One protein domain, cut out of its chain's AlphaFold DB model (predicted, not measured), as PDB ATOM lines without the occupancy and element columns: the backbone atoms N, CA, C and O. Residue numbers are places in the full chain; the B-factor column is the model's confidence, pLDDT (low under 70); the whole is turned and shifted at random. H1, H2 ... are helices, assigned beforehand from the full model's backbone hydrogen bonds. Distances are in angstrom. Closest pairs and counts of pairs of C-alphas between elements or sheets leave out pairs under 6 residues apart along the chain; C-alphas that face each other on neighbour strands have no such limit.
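This is residues 10 to 115 of the 122 residues of an uncharacterized protein of Hyalella azteca (UniProt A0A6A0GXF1). One very long helix, H1, makes the length of a rod, its residues 10 to 42 sticking out as a free arm. At its other end the short H2 turns the chain, and the hairpin of H3 and H4 folds back beside H1. The printed part has 106 residues with four named helices, H1 to H4 in chain order: all helix, extended, radius of gyration of the C-alphas 24.5 A, spans 84 by 25 by 16 A.

H1, residues 10 to 65, has a kink of 30 degrees near residue 28. Its residues 47 to 54 alone touch H3, residues 75 to 89, opposite ways at a shallow tilt of 11 degrees; the closest C-alphas, Lys 54 and Tyr 80, are 7.3 A apart. H3 and H4, residues 94 to 113, form a hairpin, closest C-alphas Leu 79 and Phe 101, 6.4 A. H2, residues 67 to 72, only just touches H4, with 3 C-alpha pairs within 8 A, closest Tyr 69 and Val 112, 6.9 A. Every O i to N i+4 pair is within hydrogen-bond range in H4, 50 of 52 in H1, 1 of 2 in H2, 10 of 11 in H3.

H1 runs 79.1 A from C-alpha 10 at (29.233, -44.855, -55.811). H2 spans 8.9 A, H3 22.1 A, and H4 27.6 A to C-alpha 113 at (-47.733, -41.109, -27.677).

The farthest C-alphas, Ser 10 and Ser 115, are 84.8 A apart. The printed part has no cut, its three links are tight, and pLDDT is under 70 at residues 68 to 76.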
ATOM      1  N   SER A  10      30.179 -45.737 -56.506       93.44
ATOM      2  CA  SER A  10      29.233 -44.855 -55.811       93.44
ATOM      3  C   SER A  10      28.169 -44.290 -56.756       93.44
ATOM      4  O   SER A  10      26.990 -44.264 -56.402       93.44
ATOM      5  N   ALA A  11      28.555 -43.848 -57.958       93.69
ATOM      6  CA  ALA A  11      27.609 -43.331 -58.945       93.69
ATOM      7  C   ALA A  11      26.644 -44.421 -59.439       93.69
ATOM      8  O   ALA A  11      25.447 -44.168 -59.601       93.69
ATOM      9  N   LEU A  12      27.147 -45.644 -59.643       95.06
ATOM     10  CA  LEU A  12      26.335 -46.790 -60.033       95.06
ATOM     11  C   LEU A  12      25.348 -47.168 -58.926       95.06
ATOM     12  O   LEU A  12      24.177 -47.365 -59.222       95.06
ATOM     13  N   SER A  13      25.780 -47.180 -57.662       95.44
ATOM     14  CA  SER A  13      24.913 -47.459 -56.511       95.44
ATOM     15  C   SER A  13      23.734 -46.480 -56.420       95.44
ATOM     16  O   SER A  13      22.575 -46.899 -56.353       95.44
ATOM     17  N   VAL A  14      24.004 -45.172 -56.534       96.62
ATOM     18  CA  VAL A  14      22.957 -44.134 -56.549       96.62
ATOM     19  C   VAL A  14      22.010 -44.321 -57.736       96.62
ATOM     20  O   VAL A  14      20.790 -44.239 -57.578       96.62
ATOM     21  N   ARG A  15      22.547 -44.611 -58.927       96.50
ATOM     22  CA  ARG A  15      21.737 -44.839 -60.130       96.50
ATOM     23  C   ARG A  15      20.855 -46.078 -60.003       96.50
ATOM     24  O   ARG A  15      19.683 -46.006 -60.357       96.50
ATOM     25  N   SER A  16      21.392 -47.186 -59.503       96.62
ATOM     26  CA  SER A  16      20.638 -48.422 -59.288       96.62
ATOM     27  C   SER A  16      19.524 -48.215 -58.272       96.62
ATOM     28  O   SER A  16      18.408 -48.674 -58.500       96.62
ATOM     29  N   ARG A  17      19.792 -47.467 -57.192       97.38
ATOM     30  CA  ARG A  17      18.763 -47.127 -56.208       97.38
ATOM     31  C   ARG A  17      17.638 -46.310 -56.833       97.38
ATOM     32  O   ARG A  17      16.482 -46.686 -56.699       97.38
ATOM     33  N   LYS A  18      17.982 -45.258 -57.580       97.69
ATOM     34  CA  LYS A  18      16.994 -44.434 -58.280       97.69
ATOM     35  C   LYS A  18      16.163 -45.248 -59.275       97.69
ATOM     36  O   LYS A  18      14.948 -45.148 -59.265       97.69
ATOM     37  N   GLN A  19      16.797 -46.090 -60.093       97.75
ATOM     38  CA  GLN A  19      16.084 -46.943 -61.052       97.75
ATOM     39  C   GLN A  19      15.123 -47.916 -60.367       97.75
ATOM     40  O   GLN A  19      14.036 -48.166 -60.884       97.75
ATOM     41  N   PHE A  20      15.519 -48.467 -59.220       97.62
ATOM     42  CA  PHE A  20      14.649 -49.320 -58.422       97.62
ATOM     43  C   PHE A  20      13.459 -48.538 -57.856       97.62
ATOM     44  O   PHE A  20      12.323 -48.986 -58.006       97.62
ATOM     45  N   ASP A  21      13.707 -47.372 -57.256       97.94
ATOM     46  CA  ASP A  21      12.659 -46.529 -56.675       97.94
ATOM     47  C   ASP A  21      11.675 -46.037 -57.764       97.94
ATOM     48  O   ASP A  21      10.463 -46.117 -57.569       97.94
ATOM     49  N   ASP A  22      12.171 -45.646 -58.945       97.75
ATOM     50  CA  ASP A  22      11.353 -45.244 -60.101       97.75
ATOM     51  C   ASP A  22      10.490 -46.414 -60.618       97.75
ATOM     52  O   ASP A  22       9.292 -46.265 -60.865       97.75
ATOM     53  N   ALA A  23      11.077 -47.612 -60.753       97.75
ATOM     54  CA  ALA A  23      10.348 -48.805 -61.180       97.75
ATOM     55  C   ALA A  23       9.290 -49.231 -60.151       97.75
ATOM     56  O   ALA A  23       8.207 -49.690 -60.523       97.75
ATOM     57  N   LEU A  24       9.586 -49.071 -58.859       97.94
ATOM     58  CA  LEU A  24       8.644 -49.337 -57.781       97.94
ATOM     59  C   LEU A  24       7.479 -48.341 -57.821       97.94
ATOM     60  O   LEU A  24       6.324 -48.768 -57.793       97.94
ATOM     61  N   ALA A  25       7.761 -47.043 -57.953       97.25
ATOM     62  CA  ALA A  25       6.742 -46.004 -58.080       97.25
ATOM     63  C   ALA A  25       5.816 -46.273 -59.274       97.25
ATOM     64  O   ALA A  25       4.599 -46.324 -59.106       97.25
ATOM     65  N   GLN A  26       6.375 -46.606 -60.441       97.38
ATOM     66  CA  GLN A  26       5.598 -46.924 -61.643       97.38
ATOM     67  C   GLN A  26       4.621 -48.100 -61.445       97.38
ATOM     68  O   GLN A  26       3.578 -48.170 -62.098       97.38
ATOM     69  N   ARG A  27       4.940 -49.046 -60.552       96.62
ATOM     70  CA  ARG A  27       4.061 -50.177 -60.214       96.62
ATOM     71  C   ARG A  27       3.037 -49.828 -59.138       96.62
ATOM     72  O   ARG A  27       1.916 -50.331 -59.196       96.62
ATOM     73  N   LEU A  28       3.415 -49.009 -58.160       97.62
ATOM     74  CA  LEU A  28       2.571 -48.676 -57.013       97.62
ATOM     75  C   LEU A  28       1.588 -47.535 -57.301       97.62
ATOM     76  O   LEU A  28       0.468 -47.578 -56.801       97.62
ATOM     77  N   GLU A  29       1.953 -46.550 -58.119       97.75
ATOM     78  CA  GLU A  29       1.105 -45.390 -58.426       97.75
ATOM     79  C   GLU A  29      -0.252 -45.764 -59.052       97.75
ATOM     80  O   GLU A  29      -1.280 -45.262 -58.579       97.75
ATOM     81  N   PRO A  30      -0.336 -46.682 -60.040       97.62
ATOM     82  CA  PRO A  30      -1.628 -47.107 -60.576       97.62
ATOM     83  C   PRO A  30      -2.492 -47.813 -59.526       97.62
ATOM     84  O   PRO A  30      -3.708 -47.630 -59.497       97.62
ATOM     85  N   LEU A  31      -1.870 -48.594 -58.636       97.44
ATOM     86  CA  LEU A  31      -2.566 -49.280 -57.545       97.44
ATOM     87  C   LEU A  31      -3.093 -48.281 -56.512       97.44
ATOM     88  O   LEU A  31      -4.250 -48.379 -56.109       97.44
ATOM     89  N   ALA A  32      -2.278 -47.300 -56.124       97.38
ATOM     90  CA  ALA A  32      -2.683 -46.225 -55.227       97.38
ATOM     91  C   ALA A  32      -3.844 -45.414 -55.819       97.38
ATOM     92  O   ALA A  32      -4.816 -45.127 -55.122       97.38
ATOM     93  N   THR A  33      -3.789 -45.126 -57.121       97.88
ATOM     94  CA  THR A  33      -4.849 -44.416 -57.850       97.88
ATOM     95  C   THR A  33      -6.146 -45.225 -57.879       97.88
ATOM     96  O   THR A  33      -7.212 -44.700 -57.558       97.88
ATOM     97  N   LEU A  34      -6.067 -46.523 -58.194       97.69
ATOM     98  CA  LEU A  34      -7.221 -47.425 -58.190       97.69
ATOM     99  C   LEU A  34      -7.867 -47.518 -56.801       97.69
ATOM    100  O   LEU A  34      -9.087 -47.414 -56.681       97.69
ATOM    101  N   MET A  35      -7.063 -47.712 -55.754       97.31
ATOM    102  CA  MET A  35      -7.562 -47.797 -54.380       97.31
ATOM    103  C   MET A  35      -8.150 -46.466 -53.911       97.31
ATOM    104  O   MET A  35      -9.198 -46.458 -53.269       97.31
ATOM    105  N   GLY A  36      -7.535 -45.343 -54.289       97.50
ATOM    106  CA  GLY A  36      -8.070 -44.007 -54.041       97.50
ATOM    107  C   GLY A  36      -9.439 -43.799 -54.687       97.50
ATOM    108  O   GLY A  36     -10.363 -43.343 -54.015       97.50
ATOM    109  N   GLY A  37      -9.597 -44.201 -55.952       97.75
ATOM    110  CA  GLY A  37     -10.876 -44.136 -56.662       97.75
ATOM    111  C   GLY A  37     -11.953 -45.022 -56.030       97.75
ATOM    112  O   GLY A  37     -13.071 -44.566 -55.803       97.75
ATOM    113  N   ARG A  38     -11.610 -46.265 -55.668       97.38
ATOM    114  CA  ARG A  38     -12.538 -47.181 -54.978       97.38
ATOM    115  C   ARG A  38     -12.979 -46.649 -53.618       97.38
ATOM    116  O   ARG A  38     -14.154 -46.756 -53.284       97.38
ATOM    117  N   ARG A  39     -12.054 -46.062 -52.850       95.62
ATOM    118  CA  ARG A  39     -12.373 -45.415 -51.573       95.62
ATOM    119  C   ARG A  39     -13.357 -44.267 -51.778       95.62
ATOM    120  O   ARG A  39     -14.371 -44.237 -51.103       95.62
ATOM    121  N   ALA A  40     -13.097 -43.374 -52.734       96.81
ATOM    122  CA  ALA A  40     -13.980 -42.239 -53.002       96.81
ATOM    123  C   ALA A  40     -15.399 -42.679 -53.404       96.81
ATOM    124  O   ALA A  40     -16.374 -42.132 -52.900       96.81
ATOM    125  N   GLN A  41     -15.517 -43.703 -54.254       97.50
ATOM    126  CA  GLN A  41     -16.815 -44.258 -54.647       97.50
ATOM    127  C   GLN A  41     -17.568 -44.869 -53.456       97.50
ATOM    128  O   GLN A  41     -18.785 -44.727 -53.340       97.50
ATOM    129  N   PHE A  42     -16.851 -45.558 -52.567       95.75
ATOM    130  CA  PHE A  42     -17.442 -46.112 -51.356       95.75
ATOM    131  C   PHE A  42     -17.884 -45.013 -50.380       95.75
ATOM    132  O   PHE A  42     -18.985 -45.105 -49.839       95.75
ATOM    133  N   ASP A  43     -17.067 -43.970 -50.205       95.50
ATOM    134  CA  ASP A  43     -17.396 -42.798 -49.389       95.50
ATOM    135  C   ASP A  43     -18.689 -42.141 -49.907       95.50
ATOM    136  O   ASP A  43     -19.629 -41.933 -49.142       95.50
ATOM    137  N   GLU A  44     -18.784 -41.886 -51.216       96.56
ATOM    138  CA  GLU A  44     -19.978 -41.309 -51.849       96.56
ATOM    139  C   GLU A  44     -21.227 -42.172 -51.629       96.56
ATOM    140  O   GLU A  44     -22.268 -41.666 -51.207       96.56
ATOM    141  N   MET A  45     -21.122 -43.484 -51.858       96.19
ATOM    142  CA  MET A  45     -22.223 -44.419 -51.628       96.19
ATOM    143  C   MET A  45     -22.682 -44.395 -50.164       96.19
ATOM    144  O   MET A  45     -23.884 -44.359 -49.896       96.19
ATOM    145  N   PHE A  46     -21.744 -44.415 -49.213       93.69
ATOM    146  CA  PHE A  46     -22.063 -44.448 -47.789       93.69
ATOM    147  C   PHE A  46     -22.755 -43.161 -47.331       93.69
ATOM    148  O   PHE A  46     -23.829 -43.228 -46.728       93.69
ATOM    149  N   TYR A  47     -22.199 -41.993 -47.663       93.94
ATOM    150  CA  TYR A  47     -22.831 -40.712 -47.333       93.94
ATOM    151  C   TYR A  47     -24.181 -40.541 -48.041       93.94
ATOM    152  O   TYR A  47     -25.124 -40.020 -47.444       93.94
ATOM    153  N   GLY A  48     -24.312 -41.034 -49.276       95.50
ATOM    154  CA  GLY A  48     -25.582 -41.056 -49.998       95.50
ATOM    155  C   GLY A  48     -26.660 -41.858 -49.267       95.50
ATOM    156  O   GLY A  48     -27.769 -41.361 -49.068       95.50
ATOM    157  N   LEU A  49     -26.331 -43.068 -48.803       95.25
ATOM    158  CA  LEU A  49     -27.239 -43.905 -48.008       95.25
ATOM    159  C   LEU A  49     -27.605 -43.256 -46.673       95.25
ATOM    160  O   LEU A  49     -28.760 -43.325 -46.251       95.25
ATOM    161  N   LEU A  50     -26.638 -42.613 -46.020       91.88
ATOM    162  CA  LEU A  50     -26.843 -41.965 -44.733       91.88
ATOM    163  C   LEU A  50     -27.811 -40.779 -44.852       91.88
ATOM    164  O   LEU A  50     -28.780 -40.691 -44.098       91.88
ATOM    165  N   ASN A  51     -27.604 -39.925 -45.855       91.62
ATOM    166  CA  ASN A  51     -28.481 -38.793 -46.132       91.62
ATOM    167  C   ASN A  51     -29.879 -39.247 -46.582       91.62
ATOM    168  O   ASN A  51     -30.886 -38.730 -46.105       91.62
ATOM    169  N   TYR A  52     -29.955 -40.259 -47.454       93.44
ATOM    170  CA  TYR A  52     -31.233 -40.845 -47.863       93.44
ATOM    171  C   TYR A  52     -32.018 -41.381 -46.661       93.44
ATOM    172  O   TYR A  52     -33.213 -41.113 -46.530       93.44
ATOM    173  N   SER A  53     -31.344 -42.102 -45.761       91.12
ATOM    174  CA  SER A  53     -31.946 -42.600 -44.527       91.12
ATOM    175  C   SER A  53     -32.495 -41.453 -43.680       91.12
ATOM    176  O   SER A  53     -33.651 -41.532 -43.269       91.12
ATOM    177  N   LYS A  54     -31.721 -40.378 -43.482       87.12
ATOM    178  CA  LYS A  54     -32.143 -39.207 -42.701       87.12
ATOM    179  C   LYS A  54     -33.435 -38.597 -43.231       87.12
ATOM    180  O   LYS A  54     -34.419 -38.521 -42.495       87.12
ATOM    181  N   THR A  55     -33.455 -38.242 -44.512       88.56
ATOM    182  CA  THR A  55     -34.631 -37.630 -45.144       88.56
ATOM    183  C   THR A  55     -35.831 -38.574 -45.117       88.56
ATOM    184  O   THR A  55     -36.941 -38.163 -44.790       88.56
ATOM    185  N   SER A  56     -35.620 -39.864 -45.399       89.38
ATOM    186  CA  SER A  56     -36.699 -40.855 -45.392       89.38
ATOM    187  C   SER A  56     -37.312 -41.040 -44.000       89.38
ATOM    188  O   SER A  56     -38.536 -41.130 -43.881       89.38
ATOM    189  N   PHE A  57     -36.493 -41.055 -42.945       84.56
ATOM    190  CA  PHE A  57     -36.987 -41.114 -41.572       84.56
ATOM    191  C   PHE A  57     -37.761 -39.850 -41.199       84.56
ATOM    192  O   PHE A  57     -38.876 -39.962 -40.694       84.56
ATOM    193  N   GLU A  58     -37.234 -38.661 -41.489       80.62
ATOM    194  CA  GLU A  58     -37.938 -37.402 -41.222       80.62
ATOM    195  C   GLU A  58     -39.314 -37.356 -41.905       80.62
ATOM    196  O   GLU A  58     -40.322 -37.080 -41.246       80.62
ATOM    197  N   GLU A  59     -39.387 -37.715 -43.190       86.06
ATOM    198  CA  GLU A  59     -40.646 -37.772 -43.937       86.06
ATOM    199  C   GLU A  59     -41.630 -38.798 -43.364       86.06
ATOM    200  O   GLU A  59     -42.831 -38.526 -43.265       86.06
ATOM    201  N   MET A  60     -41.148 -39.992 -43.006       84.88
ATOM    202  CA  MET A  60     -41.987 -41.050 -42.443       84.88
ATOM    203  C   MET A  60     -42.588 -40.608 -41.107       84.88
ATOM    204  O   MET A  60     -43.798 -40.722 -40.909       84.88
ATOM    205  N   PHE A  61     -41.772 -40.039 -40.218       79.56
ATOM    206  CA  PHE A  61     -42.239 -39.554 -38.922       79.56
ATOM    207  C   PHE A  61     -43.216 -38.388 -39.062       79.56
ATOM    208  O   PHE A  61     -44.236 -38.365 -38.371       79.56
ATOM    209  N   GLN A  62     -42.966 -37.460 -39.986       81.12
ATOM    210  CA  GLN A  62     -43.899 -36.373 -40.268       81.12
ATOM    211  C   GLN A  62     -45.251 -36.901 -40.772       81.12
ATOM    212  O   GLN A  62     -46.294 -36.418 -40.329       81.12
ATOM    213  N   LYS A  63     -45.254 -37.905 -41.659       86.00
ATOM    214  CA  LYS A  63     -46.486 -38.529 -42.171       86.00
ATOM    215  C   LYS A  63     -47.262 -39.272 -41.080       86.00
ATOM    216  O   LYS A  63     -48.486 -39.207 -41.077       86.00
ATOM    217  N   THR A  64     -46.577 -39.965 -40.169       82.69
ATOM    218  CA  THR A  64     -47.225 -40.778 -39.124       82.69
ATOM    219  C   THR A  64     -47.687 -39.958 -37.917       82.69
ATOM    220  O   THR A  64     -48.769 -40.214 -37.397       82.69
ATOM    221  N   TYR A  65     -46.900 -38.973 -37.469       78.06
ATOM    222  CA  TYR A  65     -47.129 -38.260 -36.200       78.06
ATOM    223  C   TYR A  65     -47.472 -36.769 -36.365       78.06
ATOM    224  O   TYR A  65     -47.786 -36.089 -35.386       78.06
ATOM    225  N   GLY A  66     -47.431 -36.238 -37.591       77.44
ATOM    226  CA  GLY A  66     -47.816 -34.858 -37.888       77.44
ATOM    227  C   GLY A  66     -46.924 -33.802 -37.222       77.44
ATOM    228  O   GLY A  66     -45.754 -34.030 -36.917       77.44
ATOM    229  N   MET A  67     -47.472 -32.602 -36.993       72.06
ATOM    230  CA  MET A  67     -46.705 -31.463 -36.459       72.06
ATOM    231  C   MET A  67     -46.263 -31.619 -34.993       72.06
ATOM    232  O   MET A  67     -45.318 -30.949 -34.581       72.06
ATOM    233  N   VAL A  68     -46.891 -32.511 -34.213       67.44
ATOM    234  CA  VAL A  68     -46.506 -32.784 -32.810       67.44
ATOM    235  C   VAL A  68     -45.079 -33.335 -32.732       67.44
ATOM    236  O   VAL A  68     -44.319 -32.991 -31.824       67.44
ATOM    237  N   TYR A  69     -44.686 -34.130 -33.732       67.75
ATOM    238  CA  TYR A  69     -43.317 -34.599 -33.908       67.75
ATOM    239  C   TYR A  69     -42.351 -33.445 -34.220       67.75
ATOM    240  O   TYR A  69     -41.333 -33.304 -33.546       67.75
ATOM    241  N   LEU A  70     -42.696 -32.563 -35.166       66.12
ATOM    242  CA  LEU A  70     -41.839 -31.440 -35.581       66.12
ATOM    243  C   LEU A  70     -41.523 -30.458 -34.443       66.12
ATOM    244  O   LEU A  70     -40.451 -29.858 -34.431       66.12
ATOM    245  N   GLN A  71     -42.432 -30.301 -33.477       63.38
ATOM    246  CA  GLN A  71     -42.225 -29.421 -32.321       63.38
ATOM    247  C   GLN A  71     -41.276 -30.008 -31.265       63.38
ATOM    248  O   GLN A  71     -40.707 -29.256 -30.481       63.38
ATOM    249  N   ASN A  72     -41.084 -31.332 -31.247       57.78
ATOM    250  CA  ASN A  72     -40.363 -32.032 -30.177       57.78
ATOM    251  C   ASN A  72     -39.128 -32.814 -30.651       57.78
ATOM    252  O   ASN A  72     -38.335 -33.254 -29.816       57.78
ATOM    253  N   ALA A  73     -38.953 -33.023 -31.957       60.38
ATOM    254  CA  ALA A  73     -37.984 -33.980 -32.471       60.38
ATOM    255  C   ALA A  73     -36.993 -33.374 -33.474       60.38
ATOM    256  O   ALA A  73     -37.200 -33.399 -34.681       60.38
ATOM    257  N   ARG A  74     -35.838 -32.947 -32.950       63.34
ATOM    258  CA  ARG A  74     -34.546 -33.003 -33.664       63.34
ATOM    259  C   ARG A  74     -33.664 -34.137 -33.127       63.34
ATOM    260  O   ARG A  74     -32.453 -34.014 -33.026       63.34
ATOM    261  N   VAL A  75     -34.273 -35.248 -32.708       64.25
ATOM    262  CA  VAL A  75     -33.544 -36.360 -32.060       64.25
ATOM    263  C   VAL A  75     -32.635 -37.091 -33.052       64.25
ATOM    264  O   VAL A  75     -31.613 -37.649 -32.664       64.25
ATOM    265  N   PHE A  76     -32.998 -37.084 -34.334       68.62
ATOM    266  CA  PHE A  76     -32.260 -37.796 -35.371       68.62
ATOM    267  C   PHE A  76     -31.006 -37.056 -35.835       68.62
ATOM    268  O   PHE A  76     -30.056 -37.714 -36.247       68.62
ATOM    269  N   ASP A  77     -30.954 -35.727 -35.714       78.25
ATOM    270  CA  ASP A  77     -29.773 -34.947 -36.106       78.25
ATOM    271  C   ASP A  77     -28.515 -35.425 -35.367       78.25
ATOM    272  O   ASP A  77     -27.503 -35.721 -36.003       78.25
ATOM    273  N   ASP A  78     -28.613 -35.601 -34.046       79.19
ATOM    274  CA  ASP A  78     -27.515 -36.094 -33.205       79.19
ATOM    275  C   ASP A  78     -27.044 -37.497 -33.632       79.19
ATOM    276  O   ASP A  78     -25.845 -37.778 -33.640       79.19
ATOM    277  N   LEU A  79     -27.973 -38.382 -34.017       83.19
ATOM    278  CA  LEU A  79     -27.647 -39.738 -34.469       83.19
ATOM    279  C   LEU A  79     -26.818 -39.710 -35.752       83.19
ATOM    280  O   LEU A  79     -25.793 -40.386 -35.837       83.19
ATOM    281  N   TYR A  80     -27.262 -38.939 -36.747       86.62
ATOM    282  CA  TYR A  80     -26.575 -38.866 -38.032       86.62
ATOM    283  C   TYR A  80     -25.192 -38.226 -37.893       86.62
ATOM    284  O   TYR A  80     -24.232 -38.757 -38.447       86.62
ATOM    285  N   VAL A  81     -25.045 -37.191 -37.058       86.94
ATOM    286  CA  VAL A  81     -23.731 -36.605 -36.732       86.94
ATOM    287  C   VAL A  81     -22.798 -37.638 -36.087       86.94
ATOM    288  O   VAL A  81     -21.627 -37.744 -36.466       86.94
ATOM    289  N   SER A  82     -23.297 -38.442 -35.143       87.00
ATOM    290  CA  SER A  82     -22.500 -39.503 -34.516       87.00
ATOM    291  C   SER A  82     -22.120 -40.617 -35.499       87.00
ATOM    292  O   SER A  82     -20.982 -41.091 -35.461       87.00
ATOM    293  N   LEU A  83     -23.020 -41.005 -36.409       89.88
ATOM    294  CA  LEU A  83     -22.744 -41.987 -37.464       89.88
ATOM    295  C   LEU A  83     -21.671 -41.488 -38.444       89.88
ATOM    296  O   LEU A  83     -20.750 -42.238 -38.768       89.88
ATOM    297  N   GLU A  84     -21.736 -40.221 -38.859       90.19
ATOM    298  CA  GLU A  84     -20.711 -39.591 -39.704       90.19
ATOM    299  C   GLU A  84     -19.351 -39.528 -39.000       90.19
ATOM    300  O   GLU A  84     -18.317 -39.874 -39.582       90.19
ATOM    301  N   SER A  85     -19.333 -39.131 -37.722       89.44
ATOM    302  CA  SER A  85     -18.101 -39.089 -36.927       89.44
ATOM    303  C   SER A  85     -17.471 -40.474 -36.790       89.44
ATOM    304  O   SER A  85     -16.253 -40.619 -36.962       89.44
ATOM    305  N   TYR A  86     -18.293 -41.489 -36.509       91.81
ATOM    306  CA  TYR A  86     -17.839 -42.869 -36.393       91.81
ATOM    307  C   TYR A  86     -17.281 -43.382 -37.718       91.81
ATOM    308  O   TYR A  86     -16.189 -43.943 -37.739       91.81
ATOM    309  N   TYR A  87     -17.966 -43.123 -38.831       91.00
ATOM    310  CA  TYR A  87     -17.484 -43.505 -40.153       91.00
ATOM    311  C   TYR A  87     -16.118 -42.882 -40.480       91.00
ATOM    312  O   TYR A  87     -15.210 -43.571 -40.942       91.00
ATOM    313  N   ARG A  88     -15.936 -41.589 -40.183       89.56
ATOM    314  CA  ARG A  88     -14.699 -40.862 -40.500       89.56
ATOM    315  C   ARG A  88     -13.524 -41.215 -39.587       89.56
ATOM    316  O   ARG A  88     -12.380 -41.182 -40.031       89.56
ATOM    317  N   THR A  89     -13.778 -41.455 -38.302       90.81
ATOM    318  CA  THR A  89     -12.712 -41.508 -37.281       90.81
ATOM    319  C   THR A  89     -12.648 -42.818 -36.498       90.81
ATOM    320  O   THR A  89     -11.706 -43.023 -35.733       90.81
ATOM    321  N   GLY A  90     -13.639 -43.700 -36.650       89.00
ATOM    322  CA  GLY A  90     -13.806 -44.904 -35.831       89.00
ATOM    323  C   GLY A  90     -14.152 -44.616 -34.366       89.00
ATOM    324  O   GLY A  90     -14.063 -45.512 -33.529       89.00
ATOM    325  N   ARG A  91     -14.484 -43.363 -34.025       85.50
ATOM    326  CA  ARG A  91     -14.810 -42.901 -32.670       85.50
ATOM    327  C   ARG A  91     -15.963 -41.887 -32.716       85.50
ATOM    328  O   ARG A  91     -16.111 -41.186 -33.723       85.50
ATOM    329  N   PRO A  92     -16.739 -41.718 -31.631       81.50
ATOM    330  CA  PRO A  92     -16.788 -42.509 -30.385       81.50
ATOM    331  C   PRO A  92     -17.386 -43.919 -30.584       81.50
ATOM    332  O   PRO A  92     -17.763 -44.265 -31.696       81.50
ATOM    333  N   ASP A  93     -17.436 -44.747 -29.532       87.88
ATOM    334  CA  ASP A  93     -18.005 -46.105 -29.598       87.88
ATOM    335  C   ASP A  93     -19.450 -46.077 -30.113       87.88
ATOM    336  O   ASP A  93     -20.333 -45.464 -29.504       87.88
ATOM    337  N   ILE A  94     -19.691 -46.739 -31.247       88.00
ATOM    338  CA  ILE A  94     -20.998 -46.693 -31.897       88.00
ATOM    339  C   ILE A  94     -22.076 -47.403 -31.074       88.00
ATOM    340  O   ILE A  94     -23.220 -46.961 -31.071       88.00
ATOM    341  N   GLY A  95     -21.730 -48.456 -30.330       90.81
ATOM    342  CA  GLY A  95     -22.674 -49.155 -29.459       90.81
ATOM    343  C   GLY A  95     -23.212 -48.235 -28.365       90.81
ATOM    344  O   GLY A  95     -24.420 -48.182 -28.130       90.81
ATOM    345  N   GLN A  96     -22.333 -47.444 -27.750       89.81
ATOM    346  CA  GLN A  96     -22.708 -46.435 -26.767       89.81
ATOM    347  C   GLN A  96     -23.546 -45.314 -27.393       89.81
ATOM    348  O   GLN A  96     -24.595 -44.977 -26.848       89.81
ATOM    349  N   GLN A  97     -23.136 -44.775 -28.547       87.44
ATOM    350  CA  GLN A  97     -23.902 -43.729 -29.241       87.44
ATOM    351  C   GLN A  97     -25.315 -44.196 -29.604       87.44
ATOM    352  O   GLN A  97     -26.281 -43.466 -29.389       87.44
ATOM    353  N   MET A  98     -25.450 -45.429 -30.095       88.81
ATOM    354  CA  MET A  98     -26.749 -46.025 -30.402       88.81
ATOM    355  C   MET A  98     -27.595 -46.207 -29.139       88.81
ATOM    356  O   MET A  98     -28.790 -45.920 -29.158       88.81
ATOM    357  N   ASN A  99     -26.995 -46.641 -28.027       90.50
ATOM    358  CA  ASN A  99     -27.705 -46.780 -26.755       90.50
ATOM    359  C   ASN A  99     -28.235 -45.426 -26.253       90.50
ATOM    360  O   ASN A  99     -29.406 -45.302 -25.894       90.50
ATOM    361  N   ASP A 100     -27.396 -44.391 -26.269       86.69
ATOM    362  CA  ASP A 100     -27.783 -43.052 -25.824       86.69
ATOM    363  C   ASP A 100     -28.820 -42.412 -26.758       86.69
ATOM    364  O   ASP A 100     -29.757 -41.763 -26.283       86.69
ATOM    365  N   PHE A 101     -28.725 -42.666 -28.068       85.44
ATOM    366  CA  PHE A 101     -29.766 -42.312 -29.030       85.44
ATOM    367  C   PHE A 101     -31.100 -42.979 -28.685       85.44
ATOM    368  O   PHE A 101     -32.097 -42.278 -28.521       85.44
ATOM    369  N   PHE A 102     -31.137 -44.308 -28.532       87.12
ATOM    370  CA  PHE A 102     -32.389 -45.019 -28.275       87.12
ATOM    371  C   PHE A 102     -33.027 -44.613 -26.944       87.12
ATOM    372  O   PHE A 102     -34.243 -44.464 -26.889       87.12
ATOM    373  N   LYS A 103     -32.240 -44.333 -25.896       88.25
ATOM    374  CA  LYS A 103     -32.763 -43.771 -24.638       88.25
ATOM    375  C   LYS A 103     -33.508 -42.455 -24.867       88.25
ATOM    376  O   LYS A 103     -34.674 -42.343 -24.487       88.25
ATOM    377  N   LYS A 104     -32.864 -41.482 -25.526       82.44
ATOM    378  CA  LYS A 104     -33.483 -40.186 -25.856       82.44
ATOM    379  C   LYS A 104     -34.700 -40.368 -26.765       82.44
ATOM    380  O   LYS A 104     -35.728 -39.724 -26.568       82.44
ATOM    381  N   PHE A 105     -34.594 -41.257 -27.749       82.25
ATOM    382  CA  PHE A 105     -35.663 -41.561 -28.690       82.25
ATOM    383  C   PHE A 105     -36.896 -42.127 -27.980       82.25
ATOM    384  O   PHE A 105     -37.994 -41.611 -28.176       82.25
ATOM    385  N   TYR A 106     -36.730 -43.119 -27.102       84.75
ATOM    386  CA  TYR A 106     -37.841 -43.698 -26.349       84.75
ATOM    387  C   TYR A 106     -38.502 -42.686 -25.413       84.75
ATOM    388  O   TYR A 106     -39.728 -42.625 -25.373       84.75
ATOM    389  N   GLN A 107     -37.724 -41.846 -24.723       82.31
ATOM    390  CA  GLN A 107     -38.272 -40.762 -23.896       82.31
ATOM    391  C   GLN A 107     -39.140 -39.805 -24.724       82.31
ATOM    392  O   GLN A 107     -40.256 -39.465 -24.334       82.31
ATOM    393  N   ARG A 108     -38.665 -39.403 -25.907       78.12
ATOM    394  CA  ARG A 108     -39.400 -38.487 -26.791       78.12
ATOM    395  C   ARG A 108     -40.633 -39.144 -27.411       78.12
ATOM    396  O   ARG A 108     -41.686 -38.517 -27.448       78.12
ATOM    397  N   MET A 109     -40.543 -40.407 -27.828       78.88
ATOM    398  CA  MET A 109     -41.700 -41.168 -28.316       78.88
ATOM    399  C   MET A 109     -42.762 -41.345 -27.238       78.88
ATOM    400  O   MET A 109     -43.948 -41.228 -27.532       78.88
ATOM    401  N   PHE A 110     -42.358 -41.561 -25.987       82.44
ATOM    402  CA  PHE A 110     -43.290 -41.661 -24.873       82.44
ATOM    403  C   PHE A 110     -44.129 -40.384 -24.708       82.44
ATOM    404  O   PHE A 110     -45.349 -40.482 -24.586       82.44
ATOM    405  N   ILE A 111     -43.503 -39.203 -24.789       77.38
ATOM    406  CA  ILE A 111     -44.201 -37.905 -24.747       77.38
ATOM    407  C   ILE A 111     -45.153 -37.759 -25.941       77.38
ATOM    408  O   ILE A 111     -46.299 -37.355 -25.765       77.38
ATOM    409  N   VAL A 112     -44.708 -38.120 -27.152       76.75
ATOM    410  CA  VAL A 112     -45.531 -38.026 -28.371       76.75
ATOM    411  C   VAL A 112     -46.770 -38.926 -28.283       76.75
ATOM    412  O   VAL A 112     -47.876 -38.470 -28.569       76.75
ATOM    413  N   TYR A 113     -46.613 -40.177 -27.841       78.19
ATOM    414  CA  TYR A 113     -47.733 -41.109 -27.677       78.19
ATOM    415  C   TYR A 113     -48.708 -40.689 -26.578       78.19
ATOM    416  O   TYR A 113     -49.903 -40.944 -26.689       78.19
ATOM    417  N   ASN A 114     -48.214 -40.032 -25.532       81.00
ATOM    418  CA  ASN A 114     -49.001 -39.617 -24.378       81.00
ATOM    419  C   ASN A 114     -49.250 -38.105 -24.372       81.00
ATOM    420  O   ASN A 114     -49.314 -37.500 -23.306       81.00
ATOM    421  N   SER A 115     -49.411 -37.494 -25.549       76.00
ATOM    422  CA  SER A 115     -49.560 -36.035 -25.710       76.00
ATOM    423  C   SER A 115     -50.737 -35.414 -24.939       76.00
ATOM    424  O   SER A 115     -50.766 -34.207 -24.718       76.00
TER     425      SER A 115